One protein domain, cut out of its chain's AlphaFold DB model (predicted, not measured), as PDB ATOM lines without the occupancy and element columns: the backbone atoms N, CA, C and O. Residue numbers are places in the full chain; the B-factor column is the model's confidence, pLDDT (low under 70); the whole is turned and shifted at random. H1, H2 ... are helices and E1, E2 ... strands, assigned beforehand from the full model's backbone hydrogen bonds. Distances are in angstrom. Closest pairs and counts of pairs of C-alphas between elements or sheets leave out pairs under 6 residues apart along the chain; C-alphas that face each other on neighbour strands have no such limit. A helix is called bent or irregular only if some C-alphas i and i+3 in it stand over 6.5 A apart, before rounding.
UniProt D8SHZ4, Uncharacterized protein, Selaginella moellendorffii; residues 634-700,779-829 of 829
ATOM      1  N   MET A 634     128.783 164.734 158.804       64.75
ATOM      2  CA  MET A 634     129.735 165.755 159.296       64.75
ATOM      3  C   MET A 634     129.143 166.559 160.466       64.75
ATOM      4  O   MET A 634     128.626 167.653 160.263       64.75
ATOM      5  N   PRO A 635     129.164 166.032 161.706       64.75
ATOM      6  CA  PRO A 635     128.568 166.714 162.859       64.75
ATOM      7  C   PRO A 635     129.330 167.985 163.272       64.75
ATOM      8  O   PRO A 635     128.797 168.793 164.025       64.75
ATOM      9  N   ASP A 636     130.569 168.147 162.801       72.06
ATOM     10  CA  ASP A 636     131.457 169.268 163.097       72.06
ATOM     11  C   ASP A 636     131.236 170.485 162.187       72.06
ATOM     12  O   ASP A 636     131.743 171.554 162.511       72.06
ATOM     13  N   VAL A 637     130.476 170.362 161.092       76.06
ATOM     14  CA  VAL A 637     130.265 171.428 160.096       76.06
ATOM     15  C   VAL A 637     128.770 171.741 159.983       76.06
ATOM     16  O   VAL A 637     127.967 170.813 159.881       76.06
ATOM     17  N   PRO A 638     128.348 173.020 159.966       75.44
ATOM     18  CA  PRO A 638     126.956 173.345 159.687       75.44
ATOM     19  C   PRO A 638     126.521 172.824 158.322       75.44
ATOM     20  O   PRO A 638     127.296 172.789 157.364       75.44
ATOM     21  N   GLN A 639     125.240 172.488 158.221       75.12
ATOM     22  CA  GLN A 639     124.656 171.899 157.020       75.12
ATOM     23  C   GLN A 639     124.925 172.736 155.758       75.12
ATOM     24  O   GLN A 639     125.369 172.197 154.750       75.12
ATOM     25  N   GLU A 640     124.765 174.060 155.841       77.38
ATOM     26  CA  GLU A 640     124.967 174.980 154.710       77.38
ATOM     27  C   GLU A 640     126.421 175.038 154.190       77.38
ATOM     28  O   GLU A 640     126.653 175.492 153.073       77.38
ATOM     29  N   TRP A 641     127.393 174.553 154.973       84.81
ATOM     30  CA  TRP A 641     128.824 174.536 154.644       84.81
ATOM     31  C   TRP A 641     129.351 173.141 154.291       84.81
ATOM     32  O   TRP A 641     130.500 173.008 153.865       84.81
ATOM     33  N   THR A 642     128.542 172.094 154.477       83.50
ATOM     34  CA  THR A 642     128.991 170.693 154.408       83.50
ATOM     35  C   THR A 642     129.643 170.365 153.064       83.50
ATOM     36  O   THR A 642     130.762 169.852 153.036       83.50
ATOM     37  N   HIS A 643     128.996 170.712 151.947       82.88
ATOM     38  CA  HIS A 643     129.532 170.429 150.614       82.88
ATOM     39  C   HIS A 643     130.838 171.195 150.340       82.88
ATOM     40  O   HIS A 643     131.831 170.600 149.923       82.88
ATOM     41  N   PHE A 644     130.870 172.493 150.659       88.94
ATOM     42  CA  PHE A 644     132.042 173.347 150.458       88.94
ATOM     43  C   PHE A 644     133.260 172.871 151.262       88.94
ATOM     44  O   PHE A 644     134.354 172.728 150.719       88.94
ATOM     45  N   VAL A 645     133.078 172.552 152.547       90.12
ATOM     46  CA  VAL A 645     134.168 172.050 153.400       90.12
ATOM     47  C   VAL A 645     134.613 170.652 152.970       90.12
ATOM     48  O   VAL A 645     135.811 170.367 153.003       90.12
ATOM     49  N   SER A 646     133.687 169.790 152.538       89.44
ATOM     50  CA  SER A 646     134.024 168.472 151.985       89.44
ATOM     51  C   SER A 646     134.939 168.598 150.762       89.44
ATOM     52  O   SER A 646     136.002 167.975 150.724       89.44
ATOM     53  N   MET A 647     134.589 169.483 149.822       91.12
ATOM     54  CA  MET A 647     135.403 169.789 148.642       91.12
ATOM     55  C   MET A 647     136.802 170.288 149.031       91.12
ATOM     56  O   MET A 647     137.807 169.742 148.575       91.12
ATOM     57  N   LEU A 648     136.901 171.250 149.957       93.94
ATOM     58  CA  LEU A 648     138.201 171.754 150.412       93.94
ATOM     59  C   LEU A 648     139.050 170.660 151.077       93.94
ATOM     60  O   LEU A 648     140.260 170.594 150.848       93.94
ATOM     61  N   ARG A 649     138.437 169.785 151.886       93.88
ATOM     62  CA  ARG A 649     139.114 168.636 152.513       93.88
ATOM     63  C   ARG A 649     139.638 167.659 151.457       93.88
ATOM     64  O   ARG A 649     140.778 167.213 151.579       93.88
ATOM     65  N   GLN A 650     138.868 167.374 150.409       92.69
ATOM     66  CA  GLN A 650     139.309 166.543 149.284       92.69
ATOM     67  C   GLN A 650     140.498 167.181 148.547       92.69
ATOM     68  O   GLN A 650     141.523 166.533 148.337       92.69
ATOM     69  N   HIS A 651     140.417 168.473 148.225       94.69
ATOM     70  CA  HIS A 651     141.500 169.199 147.551       94.69
ATOM     71  C   HIS A 651     142.775 169.287 148.395       94.69
ATOM     72  O   HIS A 651     143.883 169.271 147.851       94.69
ATOM     73  N   ARG A 652     142.631 169.349 149.724       96.25
ATOM     74  CA  ARG A 652     143.746 169.346 150.676       96.25
ATOM     75  C   ARG A 652     144.494 168.016 150.698       96.25
ATOM     76  O   ARG A 652     145.711 168.036 150.878       96.25
ATOM     77  N   GLN A 653     143.801 166.888 150.515       94.44
ATOM     78  CA  GLN A 653     144.410 165.549 150.501       94.44
ATOM     79  C   GLN A 653     145.329 165.337 149.292       94.44
ATOM     80  O   GLN A 653     146.332 164.636 149.396       94.44
ATOM     81  N   THR A 654     145.003 165.949 148.153       92.94
ATOM     82  CA  THR A 654     145.760 165.804 146.900       92.94
ATOM     83  C   THR A 654     146.674 166.994 146.599       92.94
ATOM     84  O   THR A 654     147.325 167.007 145.557       92.94
ATOM     85  N   LEU A 655     146.762 167.979 147.503       94.62
ATOM     86  CA  LEU A 655     147.429 169.270 147.296       94.62
ATOM     87  C   LEU A 655     148.868 169.151 146.768       94.62
ATOM     88  O   LEU A 655     149.153 169.591 145.655       94.62
ATOM     89  N   ALA A 656     149.778 168.549 147.541       90.81
ATOM     90  CA  ALA A 656     151.187 168.470 147.155       90.81
ATOM     91  C   ALA A 656     151.409 167.641 145.880       90.81
ATOM     92  O   ALA A 656     152.311 167.948 145.101       90.81
ATOM     93  N   LYS A 657     150.580 166.609 145.656       89.31
ATOM     94  CA  LYS A 657     150.623 165.791 144.438       89.31
ATOM     95  C   LYS A 657     150.275 166.646 143.214       89.31
ATOM     96  O   LYS A 657     151.105 166.737 142.314       89.31
ATOM     97  N   ARG A 658     149.131 167.342 143.240       92.56
ATOM     98  CA  ARG A 658     148.667 168.200 142.136       92.56
ATOM     99  C   ARG A 658     149.667 169.307 141.806       92.56
ATOM    100  O   ARG A 658     150.086 169.426 140.662       92.56
ATOM    101  N   LEU A 659     150.139 170.055 142.809       89.75
ATOM    102  CA  LEU A 659     151.108 171.141 142.585       89.75
ATOM    103  C   LEU A 659     152.442 170.641 142.009       89.75
ATOM    104  O   LEU A 659     153.078 171.330 141.210       89.75
ATOM    105  N   LYS A 660     152.883 169.442 142.409       86.25
ATOM    106  CA  LYS A 660     154.093 168.818 141.866       86.25
ATOM    107  C   LYS A 660     153.906 168.383 140.411       86.25
ATOM    108  O   LYS A 660     154.843 168.533 139.632       86.25
ATOM    109  N   GLU A 661     152.741 167.835 140.076       81.81
ATOM    110  CA  GLU A 661     152.385 167.406 138.718       81.81
ATOM    111  C   GLU A 661     152.266 168.599 137.768       81.81
ATOM    112  O   GLU A 661     152.857 168.570 136.691       81.81
ATOM    113  N   TRP A 662     151.610 169.681 138.194       84.25
ATOM    114  CA  TRP A 662     151.509 170.904 137.397       84.25
ATOM    115  C   TRP A 662     152.862 171.602 137.201       84.25
ATOM    116  O   TRP A 662     153.162 172.129 136.131       84.25
ATOM    117  N   GLY A 663     153.727 171.591 138.222       84.88
ATOM    118  CA  GLY A 663     155.102 172.084 138.104       84.88
ATOM    119  C   GLY A 663     155.234 173.602 137.907       84.88
ATOM    120  O   GLY A 663     156.305 174.067 137.493       84.88
ATOM    121  N   SER A 664     154.177 174.361 138.207       87.06
ATOM    122  CA  SER A 664     154.112 175.827 138.159       87.06
ATOM    123  C   SER A 664     154.763 176.504 139.370       87.06
ATOM    124  O   SER A 664     155.333 177.590 139.244       87.06
ATOM    125  N   VAL A 665     154.736 175.845 140.534       92.00
ATOM    126  CA  VAL A 665     155.225 176.382 141.813       92.00
ATOM    127  C   VAL A 665     156.747 176.213 141.962       92.00
ATOM    128  O   VAL A 665     157.265 175.104 141.781       92.00
ATOM    129  N   PRO A 666     157.493 177.263 142.363       91.44
ATOM    130  CA  PRO A 666     158.908 177.152 142.709       91.44
ATOM    131  C   PRO A 666     159.178 176.119 143.811       91.44
ATOM    132  O   PRO A 666     158.473 176.053 144.820       91.44
ATOM    133  N   ARG A 667     160.249 175.332 143.653       87.75
ATOM    134  CA  ARG A 667     160.567 174.199 144.538       87.75
ATOM    135  C   ARG A 667     160.635 174.585 146.020       87.75
ATOM    136  O   ARG A 667     160.093 173.869 146.856       87.75
ATOM    137  N   HIS A 668     161.267 175.711 146.346       90.75
ATOM    138  CA  HIS A 668     161.437 176.168 147.730       90.75
ATOM    139  C   HIS A 668     160.121 176.578 148.405       90.75
ATOM    140  O   HIS A 668     160.038 176.549 149.633       90.75
ATOM    141  N   LEU A 669     159.100 176.950 147.625       95.12
ATOM    142  CA  LEU A 669     157.739 177.180 148.113       95.12
ATOM    143  C   LEU A 669     156.970 175.859 148.210       95.12
ATOM    144  O   LEU A 669     156.344 175.593 149.235       95.12
ATOM    145  N   LEU A 670     157.076 174.996 147.193       94.62
ATOM    146  CA  LEU A 670     156.435 173.677 147.178       94.62
ATOM    147  C   LEU A 670     156.827 172.838 148.405       94.62
ATOM    148  O   LEU A 670     155.966 172.227 149.029       94.62
ATOM    149  N   GLU A 671     158.099 172.868 148.807       92.88
ATOM    150  CA  GLU A 671     158.601 172.166 150.000       92.88
ATOM    151  C   GLU A 671     157.963 172.655 151.317       92.88
ATOM    152  O   GLU A 671     157.977 171.926 152.305       92.88
ATOM    153  N   LYS A 672     157.378 173.860 151.336       95.56
ATOM    154  CA  LYS A 672     156.758 174.490 152.515       95.56
ATOM    155  C   LYS A 672     155.224 174.554 152.441       95.56
ATOM    156  O   LYS A 672     154.600 175.105 153.345       95.56
ATOM    157  N   VAL A 673     154.601 174.053 151.367       95.81
ATOM    158  CA  VAL A 673     153.154 174.243 151.123       95.81
ATOM    159  C   VAL A 673     152.279 173.513 152.143       95.81
ATOM    160  O   VAL A 673     151.276 174.053 152.605       95.81
ATOM    161  N   GLU A 674     152.695 172.312 152.543       94.75
ATOM    162  CA  GLU A 674     151.983 171.471 153.511       94.75
ATOM    163  C   GLU A 674     151.926 172.099 154.907       94.75
ATOM    164  O   GLU A 674     150.931 171.933 155.614       94.75
ATOM    165  N   ASP A 675     152.969 172.845 155.280       94.94
ATOM    166  CA  ASP A 675     153.047 173.565 156.553       94.94
ATOM    167  C   ASP A 675     152.284 174.895 156.515       94.94
ATOM    168  O   ASP A 675     151.835 175.385 157.551       94.94
ATOM    169  N   TYR A 676     152.148 175.492 155.328       97.12
ATOM    170  CA  TYR A 676     151.455 176.763 155.146       97.12
ATOM    171  C   TYR A 676     149.931 176.601 155.124       97.12
ATOM    172  O   TYR A 676     149.234 177.370 155.783       97.12
ATOM    173  N   VAL A 677     149.400 175.606 154.403       97.00
ATOM    174  CA  VAL A 677     147.950 175.348 154.301       97.00
ATOM    175  C   VAL A 677     147.467 174.574 155.534       97.00
ATOM    176  O   VAL A 677     148.088 173.569 155.901       97.00
ATOM    177  N   PRO A 678     146.345 174.961 156.178       95.19
ATOM    178  CA  PRO A 678     145.910 174.318 157.413       95.19
ATOM    179  C   PRO A 678     145.649 172.823 157.215       95.19
ATOM    180  O   PRO A 678     145.217 172.379 156.148       95.19
ATOM    181  N   LYS A 679     145.890 172.034 158.270       92.56
ATOM    182  CA  LYS A 679     145.663 170.579 158.250       92.56
ATOM    183  C   LYS A 679     144.204 170.220 157.983       92.56
ATOM    184  O   LYS A 679     143.937 169.259 157.273       92.56
ATOM    185  N   ASP A 680     143.283 170.993 158.554       92.06
ATOM    186  CA  ASP A 680     141.856 170.889 158.276       92.06
ATOM    187  C   ASP A 680     141.345 172.231 157.727       92.06
ATOM    188  O   ASP A 680     141.338 173.220 158.466       92.06
ATOM    189  N   PRO A 681     140.923 172.290 156.450       92.50
ATOM    190  CA  PRO A 681     140.421 173.508 155.820       92.50
ATOM    191  C   PRO A 681     139.177 174.119 156.472       92.50
ATOM    192  O   PRO A 681     138.873 175.274 156.181       92.50
ATOM    193  N   VAL A 682     138.477 173.416 157.375       88.62
ATOM    194  CA  VAL A 682     137.323 173.979 158.107       88.62
ATOM    195  C   VAL A 682     137.676 175.255 158.882       88.62
ATOM    196  O   VAL A 682     136.830 176.116 159.089       88.62
ATOM    197  N   VAL A 683     138.940 175.441 159.276       88.62
ATOM    198  CA  VAL A 683     139.364 176.674 159.961       88.62
ATOM    199  C   VAL A 683     139.250 177.910 159.065       88.62
ATOM    200  O   VAL A 683     139.086 179.016 159.571       88.62
ATOM    201  N   LEU A 684     139.305 177.734 157.739       91.44
ATOM    202  CA  LEU A 684     139.280 178.834 156.777       91.44
ATOM    203  C   LEU A 684     137.921 179.534 156.718       91.44
ATOM    204  O   LEU A 684     137.884 180.692 156.330       91.44
ATOM    205  N   ILE A 685     136.829 178.895 157.148       88.50
ATOM    206  CA  ILE A 685     135.503 179.539 157.203       88.50
ATOM    207  C   ILE A 685     135.276 180.326 158.511       88.50
ATOM    208  O   ILE A 685     134.202 180.882 158.728       88.50
ATOM    209  N   GLY A 686     136.288 180.377 159.390       80.75
ATOM    210  CA  GLY A 686     136.284 181.125 160.648       80.75
ATOM    211  C   GLY A 686     135.262 180.612 161.655       80.75
ATOM    212  O   GLY A 686     134.151 181.131 161.744       80.75
ATOM    213  N   VAL A 687     135.648 179.598 162.428       73.12
ATOM    214  CA  VAL A 687     134.799 178.968 163.447       73.12
ATOM    215  C   VAL A 687     134.900 179.738 164.767       73.12
ATOM    216  O   VAL A 687     135.924 179.678 165.443       73.12
ATOM    217  N   ALA A 688     133.828 180.439 165.144       57.72
ATOM    218  CA  ALA A 688     133.775 181.305 166.324       57.72
ATOM    219  C   ALA A 688     133.689 180.510 167.644       57.72
ATOM    220  O   ALA A 688     134.317 180.874 168.640       57.72
ATOM    221  N   LYS A 689     132.917 179.407 167.673       60.53
ATOM    222  CA  LYS A 689     132.738 178.497 168.829       60.53
ATOM    223  C   LYS A 689     132.351 177.084 168.380       60.53
ATOM    224  O   LYS A 689     131.786 176.912 167.307       60.53
ATOM    225  N   VAL A 690     132.595 176.086 169.236       59.75
ATOM    226  CA  VAL A 690     131.991 174.746 169.120       59.75
ATOM    227  C   VAL A 690     130.809 174.677 170.088       59.75
ATOM    228  O   VAL A 690     131.014 174.617 171.301       59.75
ATOM    229  N   GLU A 691     129.577 174.700 169.580       55.41
ATOM    230  CA  GLU A 691     128.362 174.513 170.384       55.41
ATOM    231  C   GLU A 691     127.768 173.133 170.088       55.41
ATOM    232  O   GLU A 691     127.550 172.768 168.937       55.41
ATOM    233  N   ASN A 692     127.544 172.322 171.128       56.12
ATOM    234  CA  ASN A 692     127.022 170.950 171.008       56.12
ATOM    235  C   ASN A 692     127.810 170.022 170.050       56.12
ATOM    236  O   ASN A 692     127.256 169.051 169.545       56.12
ATOM    237  N   GLY A 693     129.103 170.290 169.827       58.81
ATOM    238  CA  GLY A 693     129.969 169.498 168.942       58.81
ATOM    239  C   GLY A 693     130.030 169.974 167.484       58.81
ATOM    240  O   GLY A 693     130.842 169.435 166.739       58.81
ATOM    241  N   ALA A 694     129.253 170.998 167.108       57.41
ATOM    242  CA  ALA A 694     129.266 171.604 165.776       57.41
ATOM    243  C   ALA A 694     130.007 172.953 165.778       57.41
ATOM    244  O   ALA A 694     129.845 173.758 166.701       57.41
ATOM    245  N   ALA A 695     130.820 173.207 164.749       63.19
ATOM    246  CA  ALA A 695     131.421 174.512 164.502       63.19
ATOM    247  C   ALA A 695     130.334 175.548 164.187       63.19
ATOM    248  O   ALA A 695     129.483 175.304 163.339       63.19
ATOM    249  N   VAL A 696     130.379 176.716 164.828       66.69
ATOM    250  CA  VAL A 696     129.553 177.874 164.464       66.69
ATOM    251  C   VAL A 696     130.422 178.837 163.649       66.69
ATOM    252  O   VAL A 696     131.343 179.430 164.221       66.69
ATOM    253  N   PRO A 697     130.194 178.983 162.333       68.81
ATOM    254  CA  PRO A 697     130.935 179.917 161.504       68.81
ATOM    255  C   PRO A 697     130.614 181.352 161.906       68.81
ATOM    256  O   PRO A 697     129.504 181.676 162.325       68.81
ATOM    257  N   SER A 698     131.594 182.226 161.736       71.06
ATOM    258  CA  SER A 698     131.468 183.664 161.981       71.06
ATOM    259  C   SER A 698     130.616 184.388 160.931       71.06
ATOM    260  O   SER A 698     130.201 185.522 161.166       71.06
ATOM    261  N   ARG A 699     130.306 183.732 159.801       80.25
ATOM    262  CA  ARG A 699     129.434 184.234 158.730       80.25
ATOM    263  C   ARG A 699     128.562 183.127 158.141       80.25
ATOM    264  O   ARG A 699     128.966 181.969 158.115       80.25
ATOM    265  N   SER A 700     127.400 183.492 157.610       82.62
ATOM    266  CA  SER A 700     126.590 182.575 156.799       82.62
ATOM    267  C   SER A 700     127.254 182.298 155.450       82.62
ATOM    268  O   SER A 700     127.981 183.151 154.921       82.62
ATOM    269  N   VAL A 779     136.784 187.157 158.905       87.75
ATOM    270  CA  VAL A 779     136.244 186.118 159.785       87.75
ATOM    271  C   VAL A 779     137.034 186.084 161.087       87.75
ATOM    272  O   VAL A 779     138.186 186.521 161.146       87.75
ATOM    273  N   GLU A 780     136.430 185.562 162.150       82.12
ATOM    274  CA  GLU A 780     137.086 185.517 163.456       82.12
ATOM    275  C   GLU A 780     138.275 184.536 163.454       82.12
ATOM    276  O   GLU A 780     138.174 183.399 162.994       82.12
ATOM    277  N   GLY A 781     139.417 184.979 163.988       82.62
ATOM    278  CA  GLY A 781     140.571 184.120 164.270       82.62
ATOM    279  C   GLY A 781     141.483 183.783 163.085       82.62
ATOM    280  O   GLY A 781     142.518 183.153 163.307       82.62
ATOM    281  N   VAL A 782     141.165 184.211 161.857       89.69
ATOM    282  CA  VAL A 782     141.987 183.929 160.666       89.69
ATOM    283  C   VAL A 782     142.068 185.153 159.750       89.69
ATOM    284  O   VAL A 782     141.053 185.717 159.355       89.69
ATOM    285  N   ARG A 783     143.294 185.546 159.384       94.31
ATOM    286  CA  ARG A 783     143.573 186.689 158.498       94.31
ATOM    287  C   ARG A 783     142.990 186.471 157.090       94.31
ATOM    288  O   ARG A 783     143.132 185.383 156.533       94.31
ATOM    289  N   THR A 784     142.378 187.502 156.501       95.44
ATOM    290  CA  THR A 784     141.698 187.419 155.194       95.44
ATOM    291  C   THR A 784     142.660 187.091 154.052       95.44
ATOM    292  O   THR A 784     142.388 186.164 153.291       95.44
ATOM    293  N   SER A 785     143.821 187.754 153.977       97.19
ATOM    294  CA  SER A 785     144.828 187.472 152.939       97.19
ATOM    295  C   SER A 785     145.312 186.018 152.964       97.19
ATOM    296  O   SER A 785     145.474 185.385 151.924       97.19
ATOM    297  N   TYR A 786     145.472 185.449 154.163       97.56
ATOM    298  CA  TYR A 786     145.899 184.062 154.352       97.56
ATOM    299  C   TYR A 786     144.853 183.080 153.829       97.56
ATOM    300  O   TYR A 786     145.195 182.092 153.181       97.56
ATOM    301  N   ARG A 787     143.568 183.369 154.067       96.31
ATOM    302  CA  ARG A 787     142.461 182.564 153.537       96.31
ATOM    303  C   ARG A 787     142.415 182.615 152.015       96.31
ATOM    304  O   ARG A 787     142.317 181.556 151.406       96.31
ATOM    305  N   ALA A 788     142.566 183.798 151.417       96.94
ATOM    306  CA  ALA A 788     142.612 183.957 149.963       96.94
ATOM    307  C   ALA A 788     143.753 183.136 149.341       96.94
ATOM    308  O   ALA A 788     143.531 182.350 148.420       96.94
ATOM    309  N   MET A 789     144.958 183.221 149.916       97.62
ATOM    310  CA  MET A 789     146.104 182.437 149.455       97.62
ATOM    311  C   MET A 789     145.899 180.925 149.649       97.62
ATOM    312  O   MET A 789     146.236 180.135 148.768       97.62
ATOM    313  N   CYS A 790     145.299 180.498 150.765       97.81
ATOM    314  CA  CYS A 790     144.936 179.094 150.967       97.81
ATOM    315  C   CYS A 790     143.905 178.613 149.942       97.81
ATOM    316  O   CYS A 790     144.037 177.499 149.442       97.81
ATOM    317  N   TYR A 791     142.905 179.429 149.599       97.31
ATOM    318  CA  TYR A 791     141.938 179.088 148.558       97.31
ATOM    319  C   TYR A 791     142.573 179.019 147.175       97.31
ATOM    320  O   TYR A 791     142.231 178.103 146.438       97.31
ATOM    321  N   CYS A 792     143.561 179.864 146.858       95.50
ATOM    322  CA  CYS A 792     144.342 179.721 145.626       95.50
ATOM    323  C   CYS A 792     145.028 178.351 145.539       95.50
ATOM    324  O   CYS A 792     145.000 177.702 144.500       95.50
ATOM    325  N   LEU A 793     145.618 177.888 146.645       96.62
ATOM    326  CA  LEU A 793     146.297 176.588 146.711       96.62
ATOM    327  C   LEU A 793     145.315 175.408 146.714       96.62
ATOM    328  O   LEU A 793     145.614 174.341 146.184       96.62
ATOM    329  N   LEU A 794     144.137 175.589 147.311       96.31
ATOM    330  CA  LEU A 794     143.068 174.591 147.368       96.31
ATOM    331  C   LEU A 794     142.108 174.670 146.174       96.31
ATOM    332  O   LEU A 794     141.116 173.942 146.153       96.31
ATOM    333  N   TYR A 795     142.372 175.518 145.184       93.50
ATOM    334  CA  TYR A 795     141.530 175.629 144.001       93.50
ATOM    335  C   TYR A 795     141.627 174.362 143.140       93.50
ATOM    336  O   TYR A 795     142.618 173.624 143.198       93.50
ATOM    337  N   LYS A 796     140.567 174.048 142.381       86.44
ATOM    338  CA  LYS A 796     140.530 172.832 141.547       86.44
ATOM    339  C   LYS A 796     141.556 172.875 140.404       86.44
ATOM    340  O   LYS A 796     142.142 171.839 140.099       86.44
ATOM    341  N   TYR A 797     141.822 174.061 139.854       87.19
ATOM    342  CA  TYR A 797     142.758 174.295 138.745       87.19
ATOM    343  C   TYR A 797     144.051 174.989 139.196       87.19
ATOM    344  O   TYR A 797     144.127 175.511 140.312       87.19
ATOM    345  N   ASP A 798     145.065 175.009 138.323       89.12
ATOM    346  CA  ASP A 798     146.380 175.587 138.615       89.12
ATOM    347  C   ASP A 798     146.390 177.126 138.587       89.12
ATOM    348  O   ASP A 798     146.921 177.767 137.678       89.12
ATOM    349  N   ALA A 799     145.844 177.735 139.638       91.38
ATOM    350  CA  ALA A 799     145.907 179.180 139.859       91.38
ATOM    351  C   ALA A 799     147.356 179.714 139.923       91.38
ATOM    352  O   ALA A 799     147.610 180.885 139.628       91.38
ATOM    353  N   MET A 800     148.324 178.873 140.313       93.31
ATOM    354  CA  MET A 800     149.723 179.279 140.472       93.31
ATOM    355  C   MET A 800     150.412 179.481 139.127       93.31
ATOM    356  O   MET A 800     151.311 180.318 139.031       93.31
ATOM    357  N   GLU A 801     149.993 178.758 138.085       89.12
ATOM    358  CA  GLU A 801     150.510 178.974 136.738       89.12
ATOM    359  C   GLU A 801     150.289 180.421 136.300       89.12
ATOM    360  O   GLU A 801     151.255 181.071 135.909       89.12
ATOM    361  N   ALA A 802     149.060 180.931 136.429       87.12
ATOM    362  CA  ALA A 802     148.704 182.303 136.072       87.12
ATOM    363  C   ALA A 802     149.511 183.327 136.884       87.12
ATOM    364  O   ALA A 802     150.136 184.214 136.308       87.12
ATOM    365  N   ILE A 803     149.589 183.146 138.205       92.38
ATOM    366  CA  ILE A 803     150.315 184.048 139.117       92.38
ATOM    367  C   ILE A 803     151.817 184.108 138.798       92.38
ATOM    368  O   ILE A 803     152.423 185.178 138.802       92.38
ATOM    369  N   PHE A 804     152.452 182.967 138.519       91.38
ATOM    370  CA  PHE A 804     153.888 182.918 138.227       91.38
ATOM    371  C   PHE A 804     154.221 183.112 136.743       91.38
ATOM    372  O   PHE A 804     155.408 183.086 136.379       91.38
ATOM    373  N   ARG A 805     153.219 183.262 135.869       84.12
ATOM    374  CA  ARG A 805     153.407 183.456 134.430       84.12
ATOM    375  C   ARG A 805     154.035 184.824 134.187       84.12
ATOM    376  O   ARG A 805     153.539 185.844 134.638       84.12
ATOM    377  N   GLY A 806     155.171 184.857 133.491       67.75
ATOM    378  CA  GLY A 806     155.847 186.108 133.119       67.75
ATOM    379  C   GLY A 806     156.511 186.889 134.267       67.75
ATOM    380  O   GLY A 806     157.401 187.690 133.994       67.75
ATOM    381  N   SER A 807     156.177 186.621 135.536       81.75
ATOM    382  CA  SER A 807     156.743 187.327 136.692       81.75
ATOM    383  C   SER A 807     157.950 186.605 137.300       81.75
ATOM    384  O   SER A 807     157.831 185.635 138.055       81.75
ATOM    385  N   LYS A 808     159.157 187.099 136.989       81.69
ATOM    386  CA  LYS A 808     160.403 186.619 137.618       81.69
ATOM    387  C   LYS A 808     160.466 186.967 139.104       81.69
ATOM    388  O   LYS A 808     161.019 186.193 139.874       81.69
ATOM    389  N   GLU A 809     159.901 188.104 139.496       89.44
ATOM    390  CA  GLU A 809     159.938 188.610 140.872       89.44
ATOM    391  C   GLU A 809     159.109 187.735 141.809       89.44
ATOM    392  O   GLU A 809     159.632 187.257 142.814       89.44
ATOM    393  N   LEU A 810     157.867 187.410 141.428       91.56
ATOM    394  CA  LEU A 810     157.006 186.534 142.229       91.56
ATOM    395  C   LEU A 810     157.606 185.135 142.396       91.56
ATOM    396  O   LEU A 810     157.453 184.515 143.443       91.56
ATOM    397  N   ARG A 811     158.356 184.638 141.405       89.06
ATOM    398  CA  ARG A 811     159.060 183.349 141.506       89.06
ATOM    399  C   ARG A 811     160.238 183.361 142.490       89.06
ATOM    400  O   ARG A 811     160.685 182.282 142.882       89.06
ATOM    401  N   MET A 812     160.751 184.535 142.865       90.38
ATOM    402  CA  MET A 812     161.904 184.693 143.762       90.38
ATOM    403  C   MET A 812     161.531 184.903 145.236       90.38
ATOM    404  O   MET A 812     162.428 184.853 146.074       90.38
ATOM    405  N   VAL A 813     160.250 185.101 145.564       94.69
ATOM    406  CA  VAL A 813     159.785 185.267 146.956       94.69
ATOM    407  C   VAL A 813     160.206 184.084 147.831       94.69
ATOM    408  O   VAL A 813     160.183 182.932 147.394       94.69
ATOM    409  N   GLU A 814     160.589 184.332 149.081       93.00
ATOM    410  CA  GLU A 814     161.221 183.317 149.940       93.00
ATOM    411  C   GLU A 814     160.204 182.455 150.712       93.00
ATOM    412  O   GLU A 814     160.534 181.376 151.244       93.00
ATOM    413  N   SER A 815     158.956 182.927 150.798       96.75
ATOM    414  CA  SER A 815     157.896 182.292 151.580       96.75
ATOM    415  C   SER A 815     156.493 182.514 151.012       96.75
ATOM    416  O   SER A 815     156.213 183.515 150.359       96.75
ATOM    417  N   TRP A 816     155.577 181.604 151.355       97.19
ATOM    418  CA  TRP A 816     154.150 181.762 151.065       97.19
ATOM    419  C   TRP A 816     153.540 182.994 151.731       97.19
ATOM    420  O   TRP A 816     152.645 183.599 151.163       97.19
ATOM    421  N   HIS A 817     154.038 183.389 152.906       97.19
ATOM    422  CA  HIS A 817     153.553 184.578 153.600       97.19
ATOM    423  C   HIS A 817     153.905 185.873 152.856       97.19
ATOM    424  O   HIS A 817     153.100 186.795 152.807       97.19
ATOM    425  N   GLU A 818     155.094 185.940 152.260       97.25
ATOM    426  CA  GLU A 818     155.493 187.069 151.420       97.25
ATOM    427  C   GLU A 818     154.619 187.151 150.163       97.25
ATOM    428  O   GLU A 818     154.044 188.200 149.888       97.25
ATOM    429  N   LEU A 819     154.442 186.025 149.458       96.50
ATOM    430  CA  LEU A 819     153.572 185.955 148.281       96.50
ATOM    431  C   LEU A 819     152.118 186.327 148.611       96.50
ATOM    432  O   LEU A 819     151.487 187.084 147.882       96.50
ATOM    433  N   GLU A 820     151.608 185.829 149.737       96.56
ATOM    434  CA  GLU A 820     150.291 186.163 150.276       96.56
ATOM    435  C   GLU A 820     150.120 187.670 150.475       96.56
ATOM    436  O   GLU A 820     149.102 188.222 150.072       96.56
ATOM    437  N   LEU A 821     151.092 188.340 151.098       97.00
ATOM    438  CA  LEU A 821     151.003 189.778 151.343       97.00
ATOM    439  C   LEU A 821     151.086 190.590 150.048       97.00
ATOM    440  O   LEU A 821     150.399 191.599 149.942       97.00
ATOM    441  N   ILE A 822     151.883 190.149 149.072       95.69
ATOM    442  CA  ILE A 822     151.984 190.820 147.769       95.69
ATOM    443  C   ILE A 822     150.656 190.739 147.010       95.69
ATOM    444  O   ILE A 822     150.194 191.744 146.482       95.69
ATOM    445  N   LEU A 823     150.045 189.555 146.955       95.25
ATOM    446  CA  LEU A 823     148.854 189.323 146.133       95.25
ATOM    447  C   LEU A 823     147.551 189.721 146.827       95.25
ATOM    448  O   LEU A 823     146.620 190.173 146.174       95.25
ATOM    449  N   TRP A 824     147.475 189.521 148.143       96.81
ATOM    450  CA  TRP A 824     146.226 189.574 148.906       96.81
ATOM    451  C   TRP A 824     146.303 190.497 150.124       96.81
ATOM    452  O   TRP A 824     145.362 190.545 150.915       96.81
ATOM    453  N   GLY A 825     147.419 191.208 150.324       95.50
ATOM    454  CA  GLY A 825     147.662 192.025 151.516       95.50
ATOM    455  C   GLY A 825     146.610 193.109 151.753       95.50
ATOM    456  O   GLY A 825     146.252 193.340 152.908       95.50
ATOM    457  N   MET A 826     146.067 193.685 150.677       94.06
ATOM    458  CA  MET A 826     145.008 194.700 150.712       94.06
ATOM    459  C   MET A 826     143.706 194.206 151.358       94.06
ATOM    460  O   MET A 826     142.950 195.006 151.885       94.06
ATOM    461  N   LEU A 827     143.449 192.891 151.391       93.94
ATOM    462  CA  LEU A 827     142.256 192.318 152.034       93.94
ATOM    463  C   LEU A 827     142.288 192.364 153.572       93.94
ATOM    464  O   LEU A 827     141.335 191.930 154.223       93.94
ATOM    465  N   ASN A 828     143.413 192.775 154.159       92.19
ATOM    466  CA  ASN A 828     143.572 192.878 155.609       92.19
ATOM    467  C   ASN A 828     143.220 194.261 156.162       92.19
ATOM    468  O   ASN A 828     143.168 194.407 157.386       92.19
ATOM    469  N   GLU A 829     143.060 195.246 155.280       76.38
ATOM    470  CA  GLU A 829     142.598 196.600 155.596       76.38
ATOM    471  C   GLU A 829     141.069 196.642 155.659       76.38
ATOM    472  O   GLU A 829     140.553 197.353 156.556       76.38
TER     473      GLU A 829
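AT A GLANCE: This is residues 634 to 700 and 779 to 829 of the 829 residues of an uncharacterized protein of Selaginella moellendorffii (UniProt D8SHZ4). Two helices, H1 and H2, follow each other along one long edge of the body, and the chain then folds back through the short helices H3, H4 and H5 to a strand hairpin, E1 and E2, at the end where H1 begins. H6 lies in the middle, with H8 packed on it at a steep angle and H7 making a corner with its last residues. The printed part has 118 residues, with eight named helices and two named strands in the order H1 H2 H3 H4 H5 E1 E2 H6 H7 H8; the sheet, E1 - E2, is antiparallel, and the class is mostly helix. The whole is compact, with a radius of gyration of the C-alphas of 15.1 A and spans of 49 by 33 by 20 A.

HOW THE PARTS SIT: H1, residues 639 to 653, and H2, residues 655 to 662, meet only through their tight link. H2 and H3, residues 667 to 670, only just touch, with 3 pairs of C-alphas within 8 A; the closest, those of Ala 656 and Leu 670, are 7.4 A apart. H4, residues 673 to 676, is close to H2 but not clearly touching, the closest C-alphas being those of Ala 656 and Glu 674, at 7.1 A. H5, residues 681 to 685, touches H1; the closest C-alphas, those of Val 645 and Val 682, are 6.0 A apart. E1, residues 687 to 691, and E2, residues 694 to 697, form an antiparallel hairpin, with 148 degrees between their directions; N 688 and O 696 are within hydrogen-bond range at 2.8 A, N 691 and O 694 at 3.0 A. H6, residues 784 to 793, is close to H5 but not clearly touching, with the closest C-alphas, those of Leu 684 and Arg 787, 5.9 A apart. H6 and H7, residues 799 to 804, touch only at the corner, about perpendicular at 79 degrees, with the closest C-alphas those of Cys 792 and Ala 799, at 6.0 A. H8, residues 816 to 828, touches H6 at a steep tilt of 50 degrees, opposite ways; the closest C-alphas, those of Ser 785 and Trp 824, are 4.8 A apart. H1 and H8 are apart. Every O i to N i+4 pair is within hydrogen-bond range in H2, H6 and H7, against 9 of 11 in H1, 6 of 9 in H8 and 0 of 1 in H5, where 2 of 2 O i to N i+3 pairs are; H3 and H4 are too short for an O i to N i+4 pair.

IN THESE COORDINATES: H1 begins at C-alpha 639, (124.656, 171.899, 157.020), and measures 21.7 A; it is irregular, with C-alphas 640 and 643 7.6 A apart. H2 measures 10.8 A, E1 10.5 A and H6 14.5 A, the last from C-alpha 784 at (141.698, 187.419, 155.194). H8 measures 16.0 A and ends at C-alpha 828, (143.572, 192.878, 155.609); it is irregular, with C-alphas 823 and 826 8.0 A apart.

THE WHOLE: The two C-alphas farthest apart, those of Asn 692 and Gly 806, are 50.0 A apart. Residues 701 to 778 are not printed, and C-alphas 700 and 779 are 10.7 A apart across this cut. The link from H7 to H8, 11 residues, is long. The mean pLDDT of the printed part is 87.1; residues 634 to 635, 688 to 697 and 806 are under 70.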